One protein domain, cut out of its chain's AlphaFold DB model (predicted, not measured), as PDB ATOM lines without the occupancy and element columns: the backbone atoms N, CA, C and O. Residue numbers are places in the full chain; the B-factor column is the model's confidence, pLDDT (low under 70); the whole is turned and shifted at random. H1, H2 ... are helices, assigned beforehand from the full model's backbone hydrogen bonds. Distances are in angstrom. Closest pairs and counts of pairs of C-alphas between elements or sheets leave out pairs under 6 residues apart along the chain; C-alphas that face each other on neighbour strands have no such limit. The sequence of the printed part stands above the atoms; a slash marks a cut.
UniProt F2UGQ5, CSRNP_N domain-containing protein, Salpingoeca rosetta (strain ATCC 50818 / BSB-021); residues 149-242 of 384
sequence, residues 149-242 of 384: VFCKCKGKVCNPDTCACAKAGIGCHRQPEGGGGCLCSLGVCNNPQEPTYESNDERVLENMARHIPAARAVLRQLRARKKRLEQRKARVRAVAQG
ATOM      1  N   VAL A 149     -11.362 -58.885   9.183       79.50
ATOM      2  CA  VAL A 149     -10.874 -57.658   8.533       79.50
ATOM      3  C   VAL A 149     -10.397 -56.637   9.557       79.50
ATOM      4  O   VAL A 149      -9.464 -55.884   9.293       79.50
ATOM      5  N   PHE A 150     -11.025 -56.605  10.730       84.62
ATOM      6  CA  PHE A 150     -10.657 -55.663  11.776       84.62
ATOM      7  C   PHE A 150      -9.482 -56.145  12.621       84.62
ATOM      8  O   PHE A 150      -9.249 -57.343  12.798       84.62
ATOM      9  N   CYS A 151      -8.733 -55.189  13.170       86.38
ATOM     10  CA  CYS A 151      -7.606 -55.508  14.025       86.38
ATOM     11  C   CYS A 151      -8.074 -56.152  15.340       86.38
ATOM     12  O   CYS A 151      -9.055 -55.742  15.969       86.38
ATOM     13  N   LYS A 152      -7.321 -57.160  15.784       87.62
ATOM     14  CA  LYS A 152      -7.545 -57.874  17.050       87.62
ATOM     15  C   LYS A 152      -6.664 -57.336  18.183       87.62
ATOM     16  O   LYS A 152      -6.378 -58.058  19.134       87.62
ATOM     17  N   CYS A 153      -6.212 -56.086  18.077       86.62
ATOM     18  CA  CYS A 153      -5.374 -55.419  19.072       86.62
ATOM     19  C   CYS A 153      -6.181 -55.188  20.363       86.62
ATOM     20  O   CYS A 153      -6.737 -54.115  20.556       86.62
ATOM     21  N   LYS A 154      -6.300 -56.201  21.230       80.38
ATOM     22  CA  LYS A 154      -7.025 -56.110  22.508       80.38
ATOM     23  C   LYS A 154      -6.260 -55.228  23.487       80.38
ATOM     24  O   LYS A 154      -5.148 -55.588  23.858       80.38
ATOM     25  N   GLY A 155      -6.840 -54.098  23.895       67.94
ATOM     26  CA  GLY A 155      -6.296 -53.243  24.965       67.94
ATOM     27  C   GLY A 155      -4.911 -52.635  24.709       67.94
ATOM     28  O   GLY A 155      -4.381 -51.954  25.578       67.94
ATOM     29  N   LYS A 156      -4.324 -52.868  23.531       71.31
ATOM     30  CA  LYS A 156      -3.000 -52.382  23.150       71.31
ATOM     31  C   LYS A 156      -3.111 -51.212  22.191       71.31
ATOM     32  O   LYS A 156      -4.064 -51.098  21.414       71.31
ATOM     33  N   VAL A 157      -2.063 -50.403  22.221       81.56
ATOM     34  CA  VAL A 157      -1.756 -49.400  21.215       81.56
ATOM     35  C   VAL A 157      -1.713 -50.064  19.838       81.56
ATOM     36  O   VAL A 157      -0.982 -51.031  19.620       81.56
ATOM     37  N   CYS A 158      -2.548 -49.599  18.905       87.31
ATOM     38  CA  CYS A 158      -2.477 -50.044  17.518       87.31
ATOM     39  C   CYS A 158      -1.217 -49.455  16.882       87.31
ATOM     40  O   CYS A 158      -1.256 -48.316  16.439       87.31
ATOM     41  N   ASN A 159      -0.127 -50.219  16.820       87.44
ATOM     42  CA  ASN A 159       1.079 -49.770  16.123       87.44
ATOM     43  C   ASN A 159       0.822 -49.688  14.608       87.44
ATOM     44  O   ASN A 159       0.211 -50.617  14.059       87.44
ATOM     45  N   PRO A 160       1.311 -48.639  13.922       87.44
ATOM     46  CA  PRO A 160       1.086 -48.446  12.491       87.44
ATOM     47  C   PRO A 160       1.594 -49.630  11.652       87.44
ATOM     48  O   PRO A 160       0.908 -50.078  10.734       87.44
ATOM     49  N   ASP A 161       2.714 -50.233  12.057       88.31
ATOM     50  CA  ASP A 161       3.385 -51.294  11.293       88.31
ATOM     51  C   ASP A 161       2.865 -52.706  11.568       88.31
ATOM     52  O   ASP A 161       3.250 -53.658  10.890       88.31
ATOM     53  N   THR A 162       1.997 -52.895  12.563       87.19
ATOM     54  CA  THR A 162       1.475 -54.233  12.919       87.19
ATOM     55  C   THR A 162      -0.045 -54.302  12.888       87.19
ATOM     56  O   THR A 162      -0.609 -55.369  12.637       87.19
ATOM     57  N   CYS A 163      -0.732 -53.177  13.082       88.19
ATOM     58  CA  CYS A 163      -2.182 -53.121  13.042       88.19
ATOM     59  C   CYS A 163      -2.686 -53.293  11.603       88.19
ATOM     60  O   CYS A 163      -2.384 -52.488  10.728       88.19
ATOM     61  N   ALA A 164      -3.525 -54.306  11.369       86.69
ATOM     62  CA  ALA A 164      -4.138 -54.548  10.061       86.69
ATOM     63  C   ALA A 164      -4.917 -53.329   9.531       86.69
ATOM     64  O   ALA A 164      -4.866 -53.039   8.340       86.69
ATOM     65  N   CYS A 165      -5.596 -52.585  10.415       86.19
ATOM     66  CA  CYS A 165      -6.313 -51.366  10.040       86.19
ATOM     67  C   CYS A 165      -5.349 -50.258   9.596       86.19
ATOM     68  O   CYS A 165      -5.573 -49.638   8.560       86.19
ATOM     69  N   ALA A 166      -4.250 -50.061  10.330       88.44
ATOM     70  CA  ALA A 166      -3.258 -49.043  10.001       88.44
ATOM     71  C   ALA A 166      -2.515 -49.366   8.694       88.44
ATOM     72  O   ALA A 166      -2.427 -48.503   7.825       88.44
ATOM     73  N   LYS A 167      -2.107 -50.629   8.482       88.44
ATOM     74  CA  LYS A 167      -1.533 -51.092   7.200       88.44
ATOM     75  C   LYS A 167      -2.470 -50.882   6.016       88.44
ATOM     76  O   LYS A 167      -2.023 -50.633   4.902       88.44
ATOM     77  N   ALA A 168      -3.772 -51.009   6.250       82.69
ATOM     78  CA  ALA A 168      -4.786 -50.769   5.235       82.69
ATOM     79  C   ALA A 168      -5.112 -49.275   5.042       82.69
ATOM     80  O   ALA A 168      -5.942 -48.954   4.192       82.69
ATOM     81  N   GLY A 169      -4.488 -48.369   5.805       84.88
ATOM     82  CA  GLY A 169      -4.766 -46.934   5.745       84.88
ATOM     83  C   GLY A 169      -6.191 -46.585   6.180       84.88
ATOM     84  O   GLY A 169      -6.766 -45.620   5.684       84.88
ATOM     85  N   ILE A 170      -6.790 -47.387   7.068       83.50
ATOM     86  CA  ILE A 170      -8.135 -47.153   7.598       83.50
ATOM     87  C   ILE A 170      -8.104 -46.940   9.113       83.50
ATOM     88  O   ILE A 170      -7.370 -47.605   9.848       83.50
ATOM     89  N   GLY A 171      -8.961 -46.038   9.591       85.44
ATOM     90  CA  GLY A 171      -9.219 -45.857  11.015       85.44
ATOM     91  C   GLY A 171      -9.737 -47.143  11.665       85.44
ATOM     92  O   GLY A 171     -10.435 -47.950  11.042       85.44
ATOM     93  N   CYS A 172      -9.405 -47.356  12.939       86.12
ATOM     94  CA  CYS A 172      -9.931 -48.495  13.691       86.12
ATOM     95  C   CYS A 172     -11.438 -48.314  13.934       86.12
ATOM     96  O   CYS A 172     -11.845 -47.518  14.779       86.12
ATOM     97  N   HIS A 173     -12.270 -49.071  13.215       82.62
ATOM     98  CA  HIS A 173     -13.724 -49.002  13.358       82.62
ATOM     99  C   HIS A 173     -14.176 -49.639  14.674       82.62
ATOM    100  O   HIS A 173     -14.050 -50.851  14.857       82.62
ATOM    101  N   ARG A 174     -14.731 -48.837  15.581       75.38
ATOM    102  CA  ARG A 174     -15.324 -49.307  16.838       75.38
ATOM    103  C   ARG A 174     -16.834 -49.299  16.720       75.38
ATOM    104  O   ARG A 174     -17.414 -48.293  16.330       75.38
ATOM    105  N   GLN A 175     -17.473 -50.390  17.126       70.75
ATOM    106  CA  GLN A 175     -18.903 -50.365  17.405       70.75
ATOM    107  C   GLN A 175     -19.106 -50.289  18.919       70.75
ATOM    108  O   GLN A 175     -18.637 -51.182  19.625       70.75
ATOM    109  N   PRO A 176     -19.796 -49.255  19.432       62.03
ATOM    110  CA  PRO A 176     -19.988 -49.067  20.870       62.03
ATOM    111  C   PRO A 176     -20.821 -50.182  21.526       62.03
ATOM    112  O   PRO A 176     -20.689 -50.412  22.718       62.03
ATOM    113  N   GLU A 177     -21.640 -50.915  20.763       63.62
ATOM    114  CA  GLU A 177     -22.543 -51.954  21.290       63.62
ATOM    115  C   GLU A 177     -21.994 -53.390  21.154       63.62
ATOM    116  O   GLU A 177     -22.756 -54.345  21.011       63.62
ATOM    117  N   GLY A 178     -20.667 -53.571  21.143       59.44
ATOM    118  CA  GLY A 178     -20.054 -54.910  21.091       59.44
ATOM    119  C   GLY A 178     -20.203 -55.637  19.745       59.44
ATOM    120  O   GLY A 178     -19.971 -56.841  19.652       59.44
ATOM    121  N   GLY A 179     -20.581 -54.923  18.684       58.16
ATOM    122  CA  GLY A 179     -20.760 -55.484  17.348       58.16
ATOM    123  C   GLY A 179     -19.459 -55.531  16.547       58.16
ATOM    124  O   GLY A 179     -19.128 -54.576  15.861       58.16
ATOM    125  N   GLY A 180     -18.716 -56.638  16.609       66.00
ATOM    126  CA  GLY A 180     -17.722 -57.040  15.594       66.00
ATOM    127  C   GLY A 180     -16.770 -55.958  15.050       66.00
ATOM    128  O   GLY A 180     -16.446 -56.000  13.866       66.00
ATOM    129  N   GLY A 181     -16.381 -54.973  15.865       79.06
ATOM    130  CA  GLY A 181     -15.434 -53.911  15.520       79.06
ATOM    131  C   GLY A 181     -14.019 -54.218  16.012       79.06
ATOM    132  O   GLY A 181     -13.752 -55.276  16.580       79.06
ATOM    133  N   CYS A 182     -13.104 -53.272  15.815       84.00
ATOM    134  CA  CYS A 182     -11.757 -53.322  16.375       84.00
ATOM    135  C   CYS A 182     -11.815 -53.378  17.910       84.00
ATOM    136  O   CYS A 182     -12.581 -52.639  18.531       84.00
ATOM    137  N   LEU A 183     -10.970 -54.218  18.515       84.69
ATOM    138  CA  LEU A 183     -10.930 -54.450  19.969       84.69
ATOM    139  C   LEU A 183      -9.952 -53.534  20.734       84.69
ATOM    140  O   LEU A 183      -9.669 -53.778  21.908       84.69
ATOM    141  N   CYS A 184      -9.392 -52.512  20.085       85.38
ATOM    142  CA  CYS A 184      -8.519 -51.545  20.752       85.38
ATOM    143  C   CYS A 184      -9.317 -50.669  21.738       85.38
ATOM    144  O   CYS A 184     -10.535 -50.568  21.619       85.38
ATOM    145  N   SER A 185      -8.665 -50.024  22.718       81.06
ATOM    146  CA  SER A 185      -9.303 -49.178  23.762       81.06
ATOM    147  C   SER A 185      -9.259 -47.686  23.414       81.06
ATOM    148  O   SER A 185      -8.314 -47.253  22.752       81.06
ATOM    149  N   LEU A 186     -10.319 -46.929  23.728       73.62
ATOM    150  CA  LEU A 186     -10.452 -45.512  23.348       73.62
ATOM    151  C   LEU A 186      -9.361 -44.728  24.084       73.62
ATOM    152  O   LEU A 186      -9.099 -45.014  25.246       73.62
ATOM    153  N   GLY A 187      -8.679 -43.820  23.387       74.44
ATOM    154  CA  GLY A 187      -7.563 -43.041  23.945       74.44
ATOM    155  C   GLY A 187      -6.193 -43.732  23.945       74.44
ATOM    156  O   GLY A 187      -5.190 -43.055  24.100       74.44
ATOM    157  N   VAL A 188      -6.119 -45.048  23.710       82.19
ATOM    158  CA  VAL A 188      -4.837 -45.794  23.668       82.19
ATOM    159  C   VAL A 188      -4.467 -46.220  22.241       82.19
ATOM    160  O   VAL A 188      -3.372 -46.688  21.962       82.19
ATOM    161  N   CYS A 189      -5.393 -46.106  21.294       83.12
ATOM    162  CA  CYS A 189      -5.187 -46.559  19.923       83.12
ATOM    163  C   CYS A 189      -4.341 -45.559  19.108       83.12
ATOM    164  O   CYS A 189      -4.919 -44.663  18.506       83.12
ATOM    165  N   ASN A 190      -3.024 -45.778  18.978       84.75
ATOM    166  CA  ASN A 190      -2.136 -44.977  18.100       84.75
ATOM    167  C   ASN A 190      -2.245 -45.334  16.606       84.75
ATOM    168  O   ASN A 190      -1.254 -45.295  15.879       84.75
ATOM    169  N   ASN A 191      -3.435 -45.702  16.122       85.75
ATOM    170  CA  ASN A 191      -3.621 -45.743  14.675       85.75
ATOM    171  C   ASN A 191      -3.585 -44.283  14.189       85.75
ATOM    172  O   ASN A 191      -4.443 -43.522  14.631       85.75
ATOM    173  N   PRO A 192      -2.628 -43.882  13.329       79.56
ATOM    174  CA  PRO A 192      -2.523 -42.495  12.870       79.56
ATOM    175  C   PRO A 192      -3.747 -42.061  12.057       79.56
ATOM    176  O   PRO A 192      -4.005 -40.874  11.900       79.56
ATOM    177  N   GLN A 193      -4.503 -43.026  11.532       81.38
ATOM    178  CA  GLN A 193      -5.765 -42.761  10.866       81.38
ATOM    179  C   GLN A 193      -6.841 -42.486  11.911       81.38
ATOM    180  O   GLN A 193      -7.087 -43.334  12.779       81.38
ATOM    181  N   GLU A 194      -7.500 -41.330  11.793       70.38
ATOM    182  CA  GLU A 194      -8.573 -40.940  12.703       70.38
ATOM    183  C   GLU A 194      -9.585 -42.082  12.861       70.38
ATOM    184  O   GLU A 194      -9.971 -42.725  11.872       70.38
ATOM    185  N   PRO A 195     -10.013 -42.385  14.101       65.56
ATOM    186  CA  PRO A 195     -11.072 -43.346  14.326       65.56
ATOM    187  C   PRO A 195     -12.324 -42.833  13.615       65.56
ATOM    188  O   PRO A 195     -13.011 -41.939  14.098       65.56
ATOM    189  N   THR A 196     -12.616 -43.406  12.448       58.12
ATOM    190  CA  THR A 196     -13.791 -43.064  11.649       58.12
ATOM    191  C   THR A 196     -15.043 -43.511  12.401       58.12
ATOM    192  O   THR A 196     -15.501 -44.650  12.246       58.12
ATOM    193  N   TYR A 197     -15.548 -42.627  13.260       55.66
ATOM    194  CA  TYR A 197     -16.909 -42.666  13.791       55.66
ATOM    195  C   TYR A 197     -17.904 -42.276  12.695       55.66
ATOM    196  O   TYR A 197     -18.935 -42.929  12.548       55.66
ATOM    197  N   GLU A 198     -17.531 -41.317  11.842       51.75
ATOM    198  CA  GLU A 198     -18.154 -41.104  10.538       51.75
ATOM    199  C   GLU A 198     -17.555 -42.100   9.552       51.75
ATOM    200  O   GLU A 198     -16.492 -41.907   8.955       51.75
ATOM    201  N   SER A 199     -18.198 -43.259   9.454       53.16
ATOM    202  CA  SER A 199     -17.755 -44.306   8.558       53.16
ATOM    203  C   SER A 199     -17.864 -43.811   7.120       53.16
ATOM    204  O   SER A 199     -18.945 -43.688   6.545       53.16
ATOM    205  N   ASN A 200     -16.713 -43.596   6.486       68.75
ATOM    206  CA  ASN A 200     -16.634 -43.702   5.042       68.75
ATOM    207  C   ASN A 200     -16.893 -45.181   4.696       68.75
ATOM    208  O   ASN A 200     -15.964 -45.967   4.490       68.75
ATOM    209  N   ASP A 201     -18.174 -45.575   4.740       75.00
ATOM    210  CA  ASP A 201     -18.666 -46.947   4.583       75.00
ATOM    211  C   ASP A 201     -18.093 -47.583   3.318       75.00
ATOM    212  O   ASP A 201     -17.825 -48.781   3.280       75.00
ATOM    213  N   GLU A 202     -17.867 -46.762   2.293       83.00
ATOM    214  CA  GLU A 202     -17.271 -47.155   1.027       83.00
ATOM    215  C   GLU A 202     -15.815 -47.612   1.197       83.00
ATOM    216  O   GLU A 202     -15.497 -48.719   0.769       83.00
ATOM    217  N   ARG A 203     -14.961 -46.861   1.909       80.75
ATOM    218  CA  ARG A 203     -13.571 -47.271   2.200       80.75
ATOM    219  C   ARG A 203     -13.500 -48.525   3.074       80.75
ATOM    220  O   ARG A 203     -12.688 -49.416   2.825       80.75
ATOM    221  N   VAL A 204     -14.369 -48.630   4.083       80.00
ATOM    222  CA  VAL A 204     -14.439 -49.831   4.936       80.00
ATOM    223  C   VAL A 204     -14.856 -51.044   4.105       80.00
ATOM    224  O   VAL A 204     -14.230 -52.103   4.194       80.00
ATOM    225  N   LEU A 205     -15.879 -50.894   3.260       84.69
ATOM    226  CA  LEU A 205     -16.331 -51.949   2.355       84.69
ATOM    227  C   LEU A 205     -15.291 -52.286   1.283       84.69
ATOM    228  O   LEU A 205     -15.192 -53.453   0.919       84.69
ATOM    229  N   GLU A 206     -14.506 -51.325   0.799       88.12
ATOM    230  CA  GLU A 206     -13.380 -51.555  -0.115       88.12
ATOM    231  C   GLU A 206     -12.297 -52.414   0.524       88.12
ATOM    232  O   GLU A 206     -11.849 -53.384  -0.093       88.12
ATOM    233  N   ASN A 207     -11.924 -52.125   1.774       84.12
ATOM    234  CA  ASN A 207     -10.969 -52.962   2.489       84.12
ATOM    235  C   ASN A 207     -11.549 -54.361   2.763       84.12
ATOM    236  O   ASN A 207     -10.910 -55.373   2.475       84.12
ATOM    237  N   MET A 208     -12.806 -54.444   3.217       84.31
ATOM    238  CA  MET A 208     -13.495 -55.728   3.399       84.31
ATOM    239  C   MET A 208     -13.582 -56.523   2.097       84.31
ATOM    240  O   MET A 208     -13.406 -57.736   2.113       84.31
ATOM    241  N   ALA A 209     -13.816 -55.864   0.965       90.31
ATOM    242  CA  ALA A 209     -13.921 -56.489  -0.346       90.31
ATOM    243  C   ALA A 209     -12.612 -57.152  -0.804       90.31
ATOM    244  O   ALA A 209     -12.662 -58.074  -1.623       90.31
ATOM    245  N   ARG A 210     -11.449 -56.751  -0.273       88.88
ATOM    246  CA  ARG A 210     -10.178 -57.442  -0.547       88.88
ATOM    247  C   ARG A 210     -10.169 -58.849   0.052       88.88
ATOM    248  O   ARG A 210      -9.741 -59.777  -0.626       88.88
ATOM    249  N   HIS A 211     -10.734 -59.009   1.249       85.88
ATOM    250  CA  HIS A 211     -10.676 -60.248   2.032       85.88
ATOM    251  C   HIS A 211     -11.963 -61.088   1.994       85.88
ATOM    252  O   HIS A 211     -11.905 -62.306   2.128       85.88
ATOM    253  N   ILE A 212     -13.124 -60.459   1.799       87.38
ATOM    254  CA  ILE A 212     -14.446 -61.090   1.859       87.38
ATOM    255  C   ILE A 212     -15.125 -60.957   0.484       87.38
ATOM    256  O   ILE A 212     -15.554 -59.859   0.108       87.38
ATOM    257  N   PRO A 213     -15.313 -62.057  -0.273       87.75
ATOM    258  CA  PRO A 213     -15.985 -62.020  -1.576       87.75
ATOM    259  C   PRO A 213     -17.415 -61.465  -1.508       87.75
ATOM    260  O   PRO A 213     -17.836 -60.716  -2.392       87.75
ATOM    261  N   ALA A 214     -18.150 -61.758  -0.429       83.69
ATOM    262  CA  ALA A 214     -19.489 -61.213  -0.206       83.69
ATOM    263  C   ALA A 214     -19.482 -59.675  -0.091       83.69
ATOM    264  O   ALA A 214     -20.383 -59.017  -0.614       83.69
ATOM    265  N   ALA A 215     -18.437 -59.077   0.492       86.69
ATOM    266  CA  ALA A 215     -18.314 -57.623   0.586       86.69
ATOM    267  C   ALA A 215     -18.130 -56.962  -0.794       86.69
ATOM    268  O   ALA A 215     -18.667 -55.876  -1.018       86.69
ATOM    269  N   ARG A 216     -17.502 -57.639  -1.773       91.94
ATOM    270  CA  ARG A 216     -17.426 -57.151  -3.172       91.94
ATOM    271  C   ARG A 216     -18.812 -56.978  -3.794       91.94
ATOM    272  O   ARG A 216     -19.035 -56.060  -4.583       91.94
ATOM    273  N   ALA A 217     -19.752 -57.867  -3.472       89.31
ATOM    274  CA  ALA A 217     -21.125 -57.759  -3.954       89.31
ATOM    275  C   ALA A 217     -21.859 -56.569  -3.311       89.31
ATOM    276  O   ALA A 217     -22.504 -55.815  -4.043       89.31
ATOM    277  N   VAL A 218     -21.694 -56.341  -1.996       88.12
ATOM    278  CA  VAL A 218     -22.229 -55.136  -1.322       88.12
ATOM    279  C   VAL A 218     -21.679 -53.875  -1.972       88.12
ATOM    280  O   VAL A 218     -22.450 -52.993  -2.341       88.12
ATOM    281  N   LEU A 219     -20.358 -53.797  -2.148       90.94
ATOM    282  CA  LEU A 219     -19.690 -52.608  -2.667       90.94
ATOM    283  C   LEU A 219     -20.171 -52.254  -4.081       90.94
ATOM    284  O   LEU A 219     -20.474 -51.094  -4.364       90.94
ATOM    285  N   ARG A 220     -20.331 -53.253  -4.961       92.38
ATOM    286  CA  ARG A 220     -20.903 -53.046  -6.304       92.38
ATOM    287  C   ARG A 220     -22.325 -52.485  -6.241       92.38
ATOM    288  O   ARG A 220     -22.652 -51.567  -6.991       92.38
ATOM    289  N   GLN A 221     -23.159 -52.998  -5.337       90.12
ATOM    290  CA  GLN A 221     -24.526 -52.502  -5.158       90.12
ATOM    291  C   GLN A 221     -24.558 -51.086  -4.569       90.12
ATOM    292  O   GLN A 221     -25.362 -50.263  -5.013       90.12
ATOM    293  N   LEU A 222     -23.664 -50.781  -3.623       88.94
ATOM    294  CA  LEU A 222     -23.513 -49.452  -3.035       88.94
ATOM    295  C   LEU A 222     -23.144 -48.420  -4.111       88.94
ATOM    296  O   LEU A 222     -23.859 -47.430  -4.278       88.94
ATOM    297  N   ARG A 223     -22.105 -48.698  -4.909       93.12
ATOM    298  CA  ARG A 223     -21.661 -47.832  -6.016       93.12
ATOM    299  C   ARG A 223     -22.750 -47.641  -7.071       93.12
ATOM    300  O   ARG A 223     -23.022 -46.515  -7.483       93.12
ATOM    301  N   ALA A 224     -23.438 -48.715  -7.463       92.38
ATOM    302  CA  ALA A 224     -24.551 -48.632  -8.409       92.38
ATOM    303  C   ALA A 224     -25.699 -47.756  -7.877       92.38
ATOM    304  O   ALA A 224     -26.280 -46.962  -8.622       92.38
ATOM    305  N   ARG A 225     -26.020 -47.863  -6.581       89.25
ATOM    306  CA  ARG A 225     -27.040 -47.030  -5.933       89.25
ATOM    307  C   ARG A 225     -26.611 -45.562  -5.855       89.25
ATOM    308  O   ARG A 225     -27.432 -44.701  -6.164       89.25
ATOM    309  N   LYS A 226     -25.355 -45.281  -5.490       90.25
ATOM    310  CA  LYS A 226     -24.789 -43.921  -5.433       90.25
ATOM    311  C   LYS A 226     -24.852 -43.247  -6.805       90.25
ATOM    312  O   LYS A 226     -25.454 -42.183  -6.920       90.25
ATOM    313  N   LYS A 227     -24.412 -43.945  -7.860       94.44
ATOM    314  CA  LYS A 227     -24.509 -43.474  -9.253       94.44
ATOM    315  C   LYS A 227     -25.950 -43.151  -9.664       94.44
ATOM    316  O   LYS A 227     -26.203 -42.103 -10.247       94.44
ATOM    317  N   ARG A 228     -26.924 -44.012  -9.331       92.56
ATOM    318  CA  ARG A 228     -28.352 -43.751  -9.618       92.56
ATOM    319  C   ARG A 228     -28.884 -42.526  -8.871       92.56
ATOM    320  O   ARG A 228     -29.653 -41.752  -9.438       92.56
ATOM    321  N   LEU A 229     -28.493 -42.346  -7.610       91.75
ATOM    322  CA  LEU A 229     -28.891 -41.181  -6.817       91.75
ATOM    323  C   LEU A 229     -28.281 -39.891  -7.369       91.75
ATOM    324  O   LEU A 229     -28.993 -38.896  -7.475       91.75
ATOM    325  N   GLU A 230     -27.013 -39.908  -7.768       93.88
ATOM    326  CA  GLU A 230     -26.358 -38.763  -8.409       93.88
ATOM    327  C   GLU A 230     -26.996 -38.420  -9.751       93.88
ATOM    328  O   GLU A 230     -27.311 -37.257  -9.981       93.88
ATOM    329  N   GLN A 231     -27.293 -39.416 -10.589       93.81
ATOM    330  CA  GLN A 231     -28.038 -39.209 -11.835       93.81
ATOM    331  C   GLN A 231     -29.415 -38.594 -11.576       93.81
ATOM    332  O   GLN A 231     -29.832 -37.679 -12.285       93.81
ATOM    333  N   ARG A 232     -30.122 -39.044 -10.533       92.00
ATOM    334  CA  ARG A 232     -31.413 -38.462 -10.147       92.00
ATOM    335  C   ARG A 232     -31.258 -37.022  -9.654       92.00
ATOM    336  O   ARG A 232     -32.030 -36.167 -10.073       92.00
ATOM    337  N   LYS A 233     -30.245 -36.729  -8.830       93.00
ATOM    338  CA  LYS A 233     -29.926 -35.362  -8.380       93.00
ATOM    339  C   LYS A 233     -29.533 -34.455  -9.548       93.00
ATOM    340  O   LYS A 233     -29.937 -33.300  -9.572       93.00
ATOM    341  N   ALA A 234     -28.758 -34.958 -10.506       93.25
ATOM    342  CA  ALA A 234     -28.374 -34.225 -11.708       93.25
ATOM    343  C   ALA A 234     -29.599 -33.906 -12.571       93.25
ATOM    344  O   ALA A 234     -29.771 -32.764 -12.974       93.25
ATOM    345  N   ARG A 235     -30.511 -34.869 -12.760       90.25
ATOM    346  CA  ARG A 235     -31.785 -34.632 -13.460       90.25
ATOM    347  C   ARG A 235     -32.647 -33.584 -12.763       90.25
ATOM    348  O   ARG A 235     -33.152 -32.694 -13.428       90.25
ATOM    349  N   VAL A 236     -32.790 -33.660 -11.439       89.81
ATOM    350  CA  VAL A 236     -33.547 -32.656 -10.671       89.81
ATOM    351  C   VAL A 236     -32.912 -31.268 -10.808       89.81
ATOM    352  O   VAL A 236     -33.633 -30.301 -11.024       89.81
ATOM    353  N   ARG A 237     -31.576 -31.171 -10.766       93.44
ATOM    354  CA  ARG A 237     -30.853 -29.909 -10.999       93.44
ATOM    355  C   ARG A 237     -31.053 -29.369 -12.418       93.44
ATOM    356  O   ARG A 237     -31.352 -28.193 -12.562       93.44
ATOM    357  N   ALA A 238     -30.976 -30.218 -13.441       89.69
ATOM    358  CA  ALA A 238     -31.210 -29.817 -14.830       89.69
ATOM    359  C   ALA A 238     -32.651 -29.325 -15.063       89.69
ATOM    360  O   ALA A 238     -32.870 -28.362 -15.795       89.69
ATOM    361  N   VAL A 239     -33.637 -29.955 -14.411       89.00
ATOM    362  CA  VAL A 239     -35.035 -29.494 -14.430       89.00
ATOM    363  C   VAL A 239     -35.170 -28.140 -13.729       89.00
ATOM    364  O   VAL A 239     -35.804 -27.244 -14.276       89.00
ATOM    365  N   ALA A 240     -34.538 -27.962 -12.565       90.19
ATOM    366  CA  ALA A 240     -34.561 -26.694 -11.834       90.19
ATOM    367  C   ALA A 240     -33.891 -25.543 -12.606       90.19
ATOM    368  O   ALA A 240     -34.324 -24.403 -12.499       90.19
ATOM    369  N   GLN A 241     -32.871 -25.839 -13.417       93.94
ATOM    370  CA  GLN A 241     -32.182 -24.864 -14.269       93.94
ATOM    371  C   GLN A 241     -32.910 -24.573 -15.593       93.94
ATOM    372  O   GLN A 241     -32.374 -23.860 -16.436       93.94
ATOM    373  N   GLY A 242     -34.093 -25.153 -15.833       88.31
ATOM    374  CA  GLY A 242     -34.836 -24.945 -17.081       88.31
ATOM    375  C   GLY A 242     -34.146 -25.508 -18.333       88.31
ATOM    376  O   GLY A 242     -34.596 -25.252 -19.448       88.31
TER     377      GLY A 242
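AT A GLANCE: This is residues 149 to 242 of the 384 residues of the protein "CSRNP_N domain-containing protein" of Salpingoeca rosetta (strain ATCC 50818 / BSB-021) (UniProt F2UGQ5). A small head of loops, residues 149 to 163 and 168 to 200 with the short helix H1 between them, is followed by a lopsided helical hairpin. In this hairpin the chain runs along H2, turns sharply and comes back along the much longer H3, which passes beyond H2 and sticks out as a long single arm with residues 224 to 240. The printed part has 94 residues with three named helices, in the order H1, H2, H3, and no named strand; the class is all helix, though under half of the residues, 43 of 94, are in named elements. The whole is loose, with a radius of gyration of the C-alphas of 17.2 A, and spans 58 by 28 by 26 A, the free arm making much of the length.

HOW THE PARTS SIT: From Val 149 the printed part runs through 15 residues with no named element to H1, residues 164 to 167, which touches no helix. A long link of 33 residues joins it to H2, residues 201 to 211, and the two helices are apart. A tight link of one residue, Ile 212, joins H2 to H3, residues 213 to 240. H2 and H3 touch, with 15 pairs of C-alphas within 8 A; the closest are those of Ala 209 and Arg 216, 4.6 A apart. They form a helical hairpin, running opposite ways at a shallow tilt of 29 degrees. H3 touches H2 with residues 215 to 222 alone. H1 and H3 are apart. Of the pairs of O i and N i+4, 6 of 7 in H2 and 23 of 24 in H3 are within hydrogen-bond range; H1 is too short for such a pair, and its one pair of O i and N i+3 is not within range.

IN THESE COORDINATES: H1 begins at C-alpha 164, at (-4.138, -54.548, 10.061), and has four residues. H2 has 11 residues and measures 15.7 A from its first C-alpha, at (-18.666, -46.947, 4.583), to its last. H3, the longest helix with 28 residues, measures 41.2 A from C-alpha 213 to C-alpha 240, at (-34.561, -26.694, -11.834).

THE WHOLE: The two C-alphas farthest apart, those of Lys 156 and Gly 242, are 58.2 A apart. Residues 224 to 242, of which 224 to 240 belong to H3, stand free; the body without them has 75 residues and spans 36 by 27 by 18 A. The printed part has no cut. The mean pLDDT of the printed part is 82.8, and 12 residues are under 70: residue 155, residues 176 to 180 and residues 195 to 200.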